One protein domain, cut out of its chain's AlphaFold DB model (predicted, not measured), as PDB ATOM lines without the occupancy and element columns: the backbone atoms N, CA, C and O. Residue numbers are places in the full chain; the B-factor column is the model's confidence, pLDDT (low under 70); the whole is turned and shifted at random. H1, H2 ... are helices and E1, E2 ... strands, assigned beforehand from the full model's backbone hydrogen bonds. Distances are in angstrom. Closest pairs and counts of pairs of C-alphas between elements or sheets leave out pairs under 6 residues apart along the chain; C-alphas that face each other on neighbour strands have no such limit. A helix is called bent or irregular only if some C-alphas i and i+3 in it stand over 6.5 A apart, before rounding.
ATOM      1  N   ALA A 470      16.775 -49.261 -46.441       76.94
ATOM      2  CA  ALA A 470      17.235 -48.676 -45.181       76.94
ATOM      3  C   ALA A 470      18.765 -48.486 -45.182       76.94
ATOM      4  O   ALA A 470      19.516 -49.381 -45.569       76.94
ATOM      5  N   LEU A 471      19.245 -47.326 -44.721       82.50
ATOM      6  CA  LEU A 471      20.672 -46.986 -44.733       82.50
ATOM      7  C   LEU A 471      21.270 -47.113 -43.325       82.50
ATOM      8  O   LEU A 471      20.902 -46.360 -42.425       82.50
ATOM      9  N   ILE A 472      22.231 -48.019 -43.139       84.00
ATOM     10  CA  ILE A 472      22.924 -48.209 -41.855       84.00
ATOM     11  C   ILE A 472      24.297 -47.525 -41.907       84.00
ATOM     12  O   ILE A 472      25.087 -47.761 -42.819       84.00
ATOM     13  N   GLY A 473      24.582 -46.658 -40.930       84.69
ATOM     14  CA  GLY A 473      25.838 -45.914 -40.827       84.69
ATOM     15  C   GLY A 473      26.552 -46.131 -39.491       84.69
ATOM     16  O   GLY A 473      26.021 -45.790 -38.433       84.69
ATOM     17  N   ALA A 474      27.789 -46.629 -39.547       83.81
ATOM     18  CA  ALA A 474      28.686 -46.730 -38.398       83.81
ATOM     19  C   ALA A 474      29.656 -45.533 -38.348       83.81
ATOM     20  O   ALA A 474      30.253 -45.165 -39.361       83.81
ATOM     21  N   TYR A 475      29.837 -44.939 -37.165       80.75
ATOM     22  CA  TYR A 475      30.808 -43.863 -36.921       80.75
ATOM     23  C   TYR A 475      31.955 -44.370 -36.039       80.75
ATOM     24  O   TYR A 475      31.714 -45.011 -35.023       80.75
ATOM     25  N   ALA A 476      33.201 -44.086 -36.440       64.38
ATOM     26  CA  ALA A 476      34.410 -44.620 -35.797       64.38
ATOM     27  C   ALA A 476      34.959 -43.761 -34.641       64.38
ATOM     28  O   ALA A 476      35.685 -44.272 -33.789       64.38
ATOM     29  N   ASP A 477      34.636 -42.466 -34.620       71.12
ATOM     30  CA  ASP A 477      34.943 -41.580 -33.493       71.12
ATOM     31  C   ASP A 477      33.851 -41.715 -32.418       71.12
ATOM     32  O   ASP A 477      32.692 -41.919 -32.781       71.12
ATOM     33  N   PRO A 478      34.162 -41.551 -31.117       55.38
ATOM     34  CA  PRO A 478      33.158 -41.529 -30.054       55.38
ATOM     35  C   PRO A 478      32.502 -40.134 -29.922       55.38
ATOM     36  O   PRO A 478      33.110 -39.226 -29.341       55.38
ATOM     37  N   PRO A 479      31.268 -39.906 -30.421       53.41
ATOM     38  CA  PRO A 479      30.475 -38.743 -30.031       53.41
ATOM     39  C   PRO A 479      29.998 -38.883 -28.577       53.41
ATOM     40  O   PRO A 479      29.948 -39.979 -28.025       53.41
ATOM     41  N   ALA A 480      29.559 -37.776 -27.971       61.28
ATOM     42  CA  ALA A 480      29.030 -37.777 -26.602       61.28
ATOM     43  C   ALA A 480      27.770 -38.657 -26.409       61.28
ATOM     44  O   ALA A 480      27.495 -39.078 -25.290       61.28
ATOM     45  N   SER A 481      27.029 -38.952 -27.485       85.12
ATOM     46  CA  SER A 481      26.134 -40.113 -27.611       85.12
ATOM     47  C   SER A 481      25.795 -40.359 -29.088       85.12
ATOM     48  O   SER A 481      25.861 -39.431 -29.901       85.12
ATOM     49  N   THR A 482      25.394 -41.581 -29.456       84.56
ATOM     50  CA  THR A 482      24.799 -41.859 -30.781       84.56
ATOM     51  C   THR A 482      23.535 -41.059 -31.020       84.56
ATOM     52  O   THR A 482      23.326 -40.566 -32.124       84.56
ATOM     53  N   ASP A 483      22.729 -40.874 -29.976       86.31
ATOM     54  CA  ASP A 483      21.475 -40.127 -30.045       86.31
ATOM     55  C   ASP A 483      21.730 -38.674 -30.461       86.31
ATOM     56  O   ASP A 483      21.001 -38.131 -31.283       86.31
ATOM     57  N   SER A 484      22.833 -38.069 -29.997       86.81
ATOM     58  CA  SER A 484      23.252 -36.727 -30.421       86.81
ATOM     59  C   SER A 484      23.546 -36.652 -31.925       86.81
ATOM     60  O   SER A 484      23.238 -35.647 -32.565       86.81
ATOM     61  N   VAL A 485      24.128 -37.709 -32.506       86.94
ATOM     62  CA  VAL A 485      24.416 -37.785 -33.950       86.94
ATOM     63  C   VAL A 485      23.143 -38.066 -34.746       86.94
ATOM     64  O   VAL A 485      22.935 -37.433 -35.780       86.94
ATOM     65  N   ALA A 486      22.270 -38.953 -34.259       88.56
ATOM     66  CA  ALA A 486      20.980 -39.237 -34.880       88.56
ATOM     67  C   ALA A 486      20.090 -37.982 -34.920       88.56
ATOM     68  O   ALA A 486      19.628 -37.610 -35.997       88.56
ATOM     69  N   ILE A 487      19.952 -37.261 -33.798       90.06
ATOM     70  CA  ILE A 487      19.208 -35.992 -33.707       90.06
ATOM     71  C   ILE A 487      19.790 -34.946 -34.670       90.06
ATOM     72  O   ILE A 487      19.047 -34.324 -35.426       90.06
ATOM     73  N   TRP A 488      21.117 -34.781 -34.703       91.12
ATOM     74  CA  TRP A 488      21.770 -33.817 -35.598       91.12
ATOM     75  C   TRP A 488      21.574 -34.149 -37.086       91.12
ATOM     76  O   TRP A 488      21.374 -33.253 -37.909       91.12
ATOM     77  N   LEU A 489      21.607 -35.435 -37.452       87.38
ATOM     78  CA  LEU A 489      21.312 -35.883 -38.814       87.38
ATOM     79  C   LEU A 489      19.823 -35.705 -39.155       87.38
ATOM     80  O   LEU A 489      19.518 -35.234 -40.250       87.38
ATOM     81  N   GLN A 490      18.914 -36.008 -38.227       92.06
ATOM     82  CA  GLN A 490      17.467 -35.839 -38.388       92.06
ATOM     83  C   GLN A 490      17.092 -34.368 -38.628       92.06
ATOM     84  O   GLN A 490      16.422 -34.055 -39.616       92.06
ATOM     85  N   GLU A 491      17.591 -33.454 -37.787       89.88
ATOM     86  CA  GLU A 491      17.381 -32.005 -37.910       89.88
ATOM     87  C   GLU A 491      17.893 -31.471 -39.260       89.88
ATOM     88  O   GLU A 491      17.260 -30.626 -39.897       89.88
ATOM     89  N   ARG A 492      19.026 -32.003 -39.735       90.44
ATOM     90  CA  ARG A 492      19.683 -31.543 -40.961       90.44
ATOM     91  C   ARG A 492      19.091 -32.111 -42.253       90.44
ATOM     92  O   ARG A 492      19.074 -31.400 -43.258       90.44
ATOM     93  N   HIS A 493      18.665 -33.372 -42.257       86.56
ATOM     94  CA  HIS A 493      18.277 -34.090 -43.477       86.56
ATOM     95  C   HIS A 493      16.763 -34.277 -43.647       86.56
ATOM     96  O   HIS A 493      16.341 -34.689 -44.723       86.56
ATOM     97  N   ARG A 494      15.939 -33.951 -42.634       80.69
ATOM     98  CA  ARG A 494      14.467 -34.139 -42.633       80.69
ATOM     99  C   ARG A 494      13.999 -35.580 -42.905       80.69
ATOM    100  O   ARG A 494      12.824 -35.805 -43.178       80.69
ATOM    101  N   GLN A 495      14.904 -36.548 -42.819       86.38
ATOM    102  CA  GLN A 495      14.617 -37.977 -42.908       86.38
ATOM    103  C   GLN A 495      14.494 -38.556 -41.496       86.38
ATOM    104  O   GLN A 495      15.048 -38.000 -40.546       86.38
ATOM    105  N   HIS A 496      13.785 -39.677 -41.345       86.62
ATOM    106  CA  HIS A 496      13.768 -40.408 -40.080       86.62
ATOM    107  C   HIS A 496      15.138 -41.053 -39.847       86.62
ATOM    108  O   HIS A 496      15.482 -42.050 -40.485       86.62
ATOM    109  N   VAL A 497      15.915 -40.448 -38.944       91.94
ATOM    110  CA  VAL A 497      17.202 -40.962 -38.471       91.94
ATOM    111  C   VAL A 497      17.047 -41.365 -37.011       91.94
ATOM    112  O   VAL A 497      16.635 -40.547 -36.193       91.94
ATOM    113  N   GLU A 498      17.375 -42.608 -36.681       90.69
ATOM    114  CA  GLU A 498      17.262 -43.154 -35.327       90.69
ATOM    115  C   GLU A 498      18.573 -43.844 -34.923       90.69
ATOM    116  O   GLU A 498      19.312 -44.369 -35.759       90.69
ATOM    117  N   ALA A 499      18.893 -43.844 -33.627       89.81
ATOM    118  CA  ALA A 499      19.964 -44.694 -33.116       89.81
ATOM    119  C   ALA A 499      19.531 -46.166 -33.224       89.81
ATOM    120  O   ALA A 499      18.389 -46.501 -32.906       89.81
ATOM    121  N   LEU A 500      20.423 -47.047 -33.686       89.38
ATOM    122  CA  LEU A 500      20.100 -48.457 -33.910       89.38
ATOM    123  C   LEU A 500      19.811 -49.164 -32.574       89.38
ATOM    124  O   LEU A 500      20.725 -49.462 -31.804       89.38
ATOM    125  N   GLN A 501      18.536 -49.453 -32.309       87.19
ATOM    126  CA  GLN A 501      18.103 -50.214 -31.138       87.19
ATOM    127  C   GLN A 501      18.022 -51.712 -31.458       87.19
ATOM    128  O   GLN A 501      17.530 -52.116 -32.512       87.19
ATOM    129  N   SER A 502      18.473 -52.548 -30.519       84.69
ATOM    130  CA  SER A 502      18.413 -54.010 -30.640       84.69
ATOM    131  C   SER A 502      16.966 -54.493 -30.789       84.69
ATOM    132  O   SER A 502      16.213 -54.476 -29.818       84.69
ATOM    133  N   GLY A 503      16.606 -54.982 -31.979       82.00
ATOM    134  CA  GLY A 503      15.265 -55.496 -32.284       82.00
ATOM    135  C   GLY A 503      14.323 -54.499 -32.968       82.00
ATOM    136  O   GLY A 503      13.132 -54.782 -33.069       82.00
ATOM    137  N   ALA A 504      14.821 -53.354 -33.448       74.31
ATOM    138  CA  ALA A 504      14.047 -52.485 -34.329       74.31
ATOM    139  C   ALA A 504      13.692 -53.209 -35.645       74.31
ATOM    140  O   ALA A 504      14.554 -53.820 -36.275       74.31
ATOM    141  N   SER A 505      12.424 -53.130 -36.061       66.31
ATOM    142  CA  SER A 505      11.977 -53.649 -37.363       66.31
ATOM    143  C   SER A 505      12.570 -52.805 -38.504       66.31
ATOM    144  O   SER A 505      12.600 -51.578 -38.351       66.31
ATOM    145  N   PRO A 506      13.006 -53.403 -39.633       64.06
ATOM    146  CA  PRO A 506      13.545 -52.672 -40.778       64.06
ATOM    147  C   PRO A 506      12.436 -51.900 -41.510       64.06
ATOM    148  O   PRO A 506      11.861 -52.347 -42.496       64.06
ATOM    149  N   VAL A 507      12.136 -50.709 -41.000       79.88
ATOM    150  CA  VAL A 507      11.365 -49.672 -41.693       79.88
ATOM    151  C   VAL A 507      12.359 -48.839 -42.519       79.88
ATOM    152  O   VAL A 507      13.485 -48.650 -42.052       79.88
ATOM    153  N   PRO A 508      11.991 -48.292 -43.695       78.25
ATOM    154  CA  PRO A 508      12.833 -47.362 -44.457       78.25
ATOM    155  C   PRO A 508      13.234 -46.124 -43.644       78.25
ATOM    156  O   PRO A 508      12.517 -45.122 -43.568       78.25
ATOM    157  N   ARG A 509      14.390 -46.221 -42.988       87.00
ATOM    158  CA  ARG A 509      14.963 -45.246 -42.057       87.00
ATOM    159  C   ARG A 509      16.483 -45.282 -42.159       87.00
ATOM    160  O   ARG A 509      17.067 -46.226 -42.693       87.00
ATOM    161  N   ILE A 510      17.123 -44.241 -41.639       88.50
ATOM    162  CA  ILE A 510      18.576 -44.205 -41.483       88.50
ATOM    163  C   ILE A 510      18.906 -44.594 -40.044       88.50
ATOM    164  O   ILE A 510      18.442 -43.945 -39.107       88.50
ATOM    165  N   TYR A 511      19.725 -45.626 -39.864       90.44
ATOM    166  CA  TYR A 511      20.124 -46.104 -38.543       90.44
ATOM    167  C   TYR A 511      21.583 -45.753 -38.248       90.44
ATOM    168  O   TYR A 511      22.476 -46.028 -39.051       90.44
ATOM    169  N   VAL A 512      21.831 -45.156 -37.080       90.00
ATOM    170  CA  VAL A 512      23.176 -44.785 -36.607       90.00
ATOM    171  C   VAL A 512      23.627 -45.761 -35.523       90.00
ATOM    172  O   VAL A 512      22.974 -45.876 -34.485       90.00
ATOM    173  N   GLN A 513      24.753 -46.443 -35.739       87.94
ATOM    174  CA  GLN A 513      25.319 -47.407 -34.788       87.94
ATOM    175  C   GLN A 513      26.524 -46.819 -34.031       87.94
ATOM    176  O   GLN A 513      27.348 -46.107 -34.611       87.94
ATOM    177  N   ALA A 514      26.634 -47.123 -32.732       82.00
ATOM    178  CA  ALA A 514      27.759 -46.693 -31.899       82.00
ATOM    179  C   ALA A 514      29.005 -47.547 -32.167       82.00
ATOM    180  O   ALA A 514      28.889 -48.768 -32.278       82.00
ATOM    181  N   ALA A 515      30.194 -46.935 -32.145       72.50
ATOM    182  CA  ALA A 515      31.472 -47.656 -32.189       72.50
ATOM    183  C   ALA A 515      31.587 -48.738 -31.093       72.50
ATOM    184  O   ALA A 515      32.158 -49.804 -31.323       72.50
ATOM    185  N   ASP A 516      30.995 -48.466 -29.926       70.38
ATOM    186  CA  ASP A 516      31.076 -49.304 -28.725       70.38
ATOM    187  C   ASP A 516      29.942 -50.354 -28.642       70.38
ATOM    188  O   ASP A 516      29.925 -51.181 -27.727       70.38
ATOM    189  N   ALA A 517      28.974 -50.329 -29.569       62.12
ATOM    190  CA  ALA A 517      27.801 -51.205 -29.564       62.12
ATOM    191  C   ALA A 517      27.779 -52.121 -30.796       62.12
ATOM    192  O   ALA A 517      27.333 -51.743 -31.880       62.12
ATOM    193  N   HIS A 518      28.214 -53.368 -30.620       65.00
ATOM    194  CA  HIS A 518      28.126 -54.393 -31.661       65.00
ATOM    195  C   HIS A 518      26.714 -54.997 -31.712       65.00
ATOM    196  O   HIS A 518      26.293 -55.683 -30.779       65.00
ATOM    197  N   SER A 519      25.996 -54.761 -32.813       49.69
ATOM    198  CA  SER A 519      24.714 -55.404 -33.117       49.69
ATOM    199  C   SER A 519      24.927 -56.593 -34.057       49.69
ATOM    200  O   SER A 519      24.712 -56.482 -35.261       49.69
ATOM    201  N   SER A 520      25.335 -57.742 -33.516       48.38
ATOM    202  CA  SER A 520      25.264 -59.007 -34.252       48.38
ATOM    203  C   SER A 520      23.868 -59.616 -34.118       48.38
ATOM    204  O   SER A 520      23.398 -59.891 -33.009       48.38
ATOM    205  N   HIS A 521      23.200 -59.894 -35.242       48.59
ATOM    206  CA  HIS A 521      22.022 -60.766 -35.264       48.59
ATOM    207  C   HIS A 521      22.441 -62.233 -35.044       48.59
ATOM    208  O   HIS A 521      22.370 -63.066 -35.940       48.59
ATOM    209  N   GLY A 522      22.892 -62.549 -33.824       37.50
ATOM    210  CA  GLY A 522      23.210 -63.909 -33.384       37.50
ATOM    211  C   GLY A 522      24.562 -64.074 -32.676       37.50
ATOM    212  O   GLY A 522      25.608 -64.088 -33.305       37.50
ATOM    213  N   VAL A 523      24.491 -64.343 -31.366       29.22
ATOM    214  CA  VAL A 523      25.430 -65.162 -30.563       29.22
ATOM    215  C   VAL A 523      26.917 -64.729 -30.437       29.22
ATOM    216  O   VAL A 523      27.753 -64.986 -31.291       29.22
ATOM    217  N   ARG A 524      27.250 -64.339 -29.189       32.78
ATOM    218  CA  ARG A 524      28.574 -64.213 -28.516       32.78
ATOM    219  C   ARG A 524      29.424 -62.959 -28.786       32.78
ATOM    220  O   ARG A 524      29.858 -62.671 -29.889       32.78
ATOM    221  N   ARG A 525      29.739 -62.272 -27.678       28.83
ATOM    222  CA  ARG A 525      30.647 -61.117 -27.588       28.83
ATOM    223  C   ARG A 525      32.111 -61.551 -27.715       28.83
ATOM    224  O   ARG A 525      32.507 -62.529 -27.080       28.83
ATOM    225  N   SER A 526      32.920 -60.770 -28.430       38.88
ATOM    226  CA  SER A 526      34.386 -60.817 -28.357       38.88
ATOM    227  C   SER A 526      34.938 -59.395 -28.207       38.88
ATOM    228  O   SER A 526      34.455 -58.474 -28.856       38.88
ATOM    229  N   GLU A 527      35.919 -59.203 -27.326       38.00
ATOM    230  CA  GLU A 527      36.516 -57.889 -27.060       38.00
ATOM    231  C   GLU A 527      37.641 -57.608 -28.068       38.00
ATOM    232  O   GLU A 527      38.781 -58.052 -27.893       38.00
ATOM    233  N   ARG A 528      37.333 -56.893 -29.158       47.09
ATOM    234  CA  ARG A 528      38.315 -56.485 -30.180       47.09
ATOM    235  C   ARG A 528      38.148 -55.020 -30.596       47.09
ATOM    236  O   ARG A 528      37.204 -54.341 -30.218       47.09
ATOM    237  N   ARG A 529      39.175 -54.496 -31.273       51.44
ATOM    238  CA  ARG A 529      39.377 -53.054 -31.526       51.44
ATOM    239  C   ARG A 529      38.359 -52.491 -32.536       51.44
ATOM    240  O   ARG A 529      38.040 -53.200 -33.486       51.44
ATOM    241  N   PRO A 530      37.965 -51.203 -32.429       54.72
ATOM    242  CA  PRO A 530      36.823 -50.625 -33.156       54.72
ATOM    243  C   PRO A 530      36.896 -50.685 -34.689       54.72
ATOM    244  O   PRO A 530      35.861 -50.661 -35.339       54.72
ATOM    245  N   LEU A 531      38.089 -50.806 -35.286       50.16
ATOM    246  CA  LEU A 531      38.210 -50.978 -36.741       50.16
ATOM    247  C   LEU A 531      37.602 -52.301 -37.240       50.16
ATOM    248  O   LEU A 531      37.038 -52.320 -38.325       50.16
ATOM    249  N   ALA A 532      37.637 -53.368 -36.432       54.22
ATOM    250  CA  ALA A 532      37.060 -54.660 -36.810       54.22
ATOM    251  C   ALA A 532      35.522 -54.625 -36.909       54.22
ATOM    252  O   ALA A 532      34.941 -55.416 -37.639       54.22
ATOM    253  N   ALA A 533      34.862 -53.687 -36.219       63.44
ATOM    254  CA  ALA A 533      33.402 -53.582 -36.213       63.44
ATOM    255  C   ALA A 533      32.819 -53.074 -37.546       63.44
ATOM    256  O   ALA A 533      31.669 -53.364 -37.862       63.44
ATOM    257  N   ILE A 534      33.601 -52.317 -38.326       65.69
ATOM    258  CA  ILE A 534      33.197 -51.858 -39.665       65.69
ATOM    259  C   ILE A 534      33.345 -53.002 -40.673       65.69
ATOM    260  O   ILE A 534      32.460 -53.198 -41.505       65.69
ATOM    261  N   ASP A 535      34.429 -53.773 -40.559       68.56
ATOM    262  CA  ASP A 535      34.683 -54.940 -41.405       68.56
ATOM    263  C   ASP A 535      33.617 -56.034 -41.167       68.56
ATOM    264  O   ASP A 535      33.032 -56.524 -42.128       68.56
ATOM    265  N   GLU A 536      33.263 -56.335 -39.907       68.06
ATOM    266  CA  GLU A 536      32.184 -57.284 -39.560       68.06
ATOM    267  C   GLU A 536      30.796 -56.830 -40.061       68.06
ATOM    268  O   GLU A 536      30.001 -57.656 -40.519       68.06
ATOM    269  N   LEU A 537      30.489 -55.523 -40.031       70.31
ATOM    270  CA  LEU A 537      29.242 -55.002 -40.605       70.31
ATOM    271  C   LEU A 537      29.214 -55.220 -42.126       70.31
ATOM    272  O   LEU A 537      28.220 -55.715 -42.654       70.31
ATOM    273  N   HIS A 538      30.317 -54.928 -42.819       70.00
ATOM    274  CA  HIS A 538      30.447 -55.202 -44.250       70.00
ATOM    275  C   HIS A 538      30.326 -56.698 -44.578       70.00
ATOM    276  O   HIS A 538      29.588 -57.043 -45.495       70.00
ATOM    277  N   GLU A 539      30.975 -57.586 -43.817       76.06
ATOM    278  CA  GLU A 539      30.851 -59.039 -44.004       76.06
ATOM    279  C   GLU A 539      29.412 -59.527 -43.783       76.06
ATOM    280  O   GLU A 539      28.922 -60.337 -44.567       76.06
ATOM    281  N   SER A 540      28.700 -59.016 -42.772       70.94
ATOM    282  CA  SER A 540      27.305 -59.408 -42.519       70.94
ATOM    283  C   SER A 540      26.333 -58.954 -43.616       70.94
ATOM    284  O   SER A 540      25.450 -59.726 -43.985       70.94
ATOM    285  N   ILE A 541      26.531 -57.763 -44.196       72.25
ATOM    286  CA  ILE A 541      25.762 -57.291 -45.360       72.25
ATOM    287  C   ILE A 541      26.090 -58.148 -46.591       72.25
ATOM    288  O   ILE A 541      25.178 -58.643 -47.246       72.25
ATOM    289  N   SER A 542      27.374 -58.406 -46.867       70.12
ATOM    290  CA  SER A 542      27.793 -59.245 -48.000       70.12
ATOM    291  C   SER A 542      27.340 -60.704 -47.885       70.12
ATOM    292  O   SER A 542      27.087 -61.342 -48.901       70.12
ATOM    293  N   LEU A 543      27.214 -61.247 -46.670       62.59
ATOM    294  CA  LEU A 543      26.600 -62.557 -46.443       62.59
ATOM    295  C   LEU A 543      25.097 -62.540 -46.739       62.59
ATOM    296  O   LEU A 543      24.582 -63.540 -47.227       62.59
ATOM    297  N   MET A 544      24.408 -61.429 -46.471       61.62
ATOM    298  CA  MET A 544      22.980 -61.276 -46.757       61.62
ATOM    299  C   MET A 544      22.687 -61.111 -48.254       61.62
ATOM    300  O   MET A 544      21.709 -61.666 -48.723       61.62
ATOM    301  N   GLU A 545      23.548 -60.429 -49.016       60.97
ATOM    302  CA  GLU A 545      23.427 -60.315 -50.485       60.97
ATOM    303  C   GLU A 545      23.675 -61.645 -51.234       60.97
ATOM    304  O   GLU A 545      23.454 -61.725 -52.442       60.97
ATOM    305  N   MET A 546      24.143 -62.694 -50.543       48.00
ATOM    306  CA  MET A 546      24.350 -64.039 -51.102       48.00
ATOM    307  C   MET A 546      23.208 -65.033 -50.803       48.00
ATOM    308  O   MET A 546      23.318 -66.191 -51.216       48.00
ATOM    309  N   PHE A 547      22.149 -64.614 -50.098       44.56
ATOM    310  CA  PHE A 547      20.972 -65.431 -49.762       44.56
ATOM    311  C   PHE A 547      19.676 -64.831 -50.316       44.56
ATOM    312  O   PHE A 547      18.822 -65.653 -50.717       44.56
TER     313      PHE A 547
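This is residues 470 to 547 of the 547 residues of an uncharacterized protein of Punctularia strigosozonata (strain HHB-11173) (UniProt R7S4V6). A small sheet of three parallel strands has helix H1 packed along one face, over the edge strand E2, while helix H2 is at the far end of the domain from H1, nearest to the other edge strand E1, and only grazes the sheet. The long looping stretch of residues 514 to 531 leads from E3 to H2, and residues 541 to 547, of which 541 to 544 belong to H2, stick out free. The printed part has 78 residues, with two named helices and three named strands in the order E1, H1, E2, E3, H2; the sheet runs E1, E3, E2. The class is mixed, helices and strands, though under half of the residues, 36 of the 78, are in named elements. The whole is compact, with a radius of gyration of the C-alphas of 13.0 A, and its C-alphas span 34 by 30 by 18 A.

The printed part begins at Ala 470, and strand E1 follows with residues 471 to 474, from C-alpha 471 at (20.672, -46.986, -44.733) over 10.2 A. Helix H1, residues 482 to 493, measures 16.3 A from first to last C-alpha and begins with C-alpha 482 at (24.799, -41.859, -30.781). Strand E2 is short, residues 497 to 499, 7.1 A. Strand E3 has residues 510 to 513 and measures 10.0 A. Helix H2, residues 532 to 544, is the longest helix with 13 residues and measures 18.5 A, ending with C-alpha 544 at (22.980, -61.276, -46.757). Neither helix is bent or irregular.

In the sheet, E3 is the inner strand, and E1 and E2 are the edge strands. E1 and E3 are parallel neighbours, with 21 degrees between their directions; the C-alphas of Ile 472 and Tyr 511 face each other at 4.8 A. Across this pair N 473 and O 511 are within hydrogen-bond range at 2.9 A, and so are N 513 and O 473 at 3.0 A. E3 and E2 are parallel neighbours at 24 degrees, with N 498 and O 510 within hydrogen-bond range at 3.0 A. H1 is on the sheet at a height over the sheet of 7.7 A. It lies over E2 and runs along the strands, at 1 degree to E2 on the local plane. The closest C-alphas of H1 and E2 are those of Gln 490 and Val 497, 5.1 A; those of H1 and E3 are Ala 486 and Val 512, 6.2 A. The sheet and H1 make two layers, a helix on one face of a sheet. E1, H1 and E2 form a split strand-helix-strand unit, two parallel strands joined through a helix with E3 between them in the sheet, and its crossover is right-handed. H2 only grazes the sheet, with its residues 533 to 537; the closest C-alphas of E1 and H2 are those of Ala 474 and Ile 534, 6.9 A. H1 and H2 are apart. In both H1 and H2, every O i to N i+4 pair is within hydrogen-bond range.

The two C-alphas farthest apart are those of Ala 480 and Phe 547, 37.0 A. The printed part has no cut and ends at Phe 547, the chain's last residue. The link from H1 to E2 is tight, those from E1 to H1 and from E2 to E3 are short, and the link from E3 to H2 is long, with 18 residues. The mean pLDDT of the printed part is 71.2, and 31 residues are under 70: residue 476, residues 478 to 480, 505 to 506, 517 to 536 and 543 to 547.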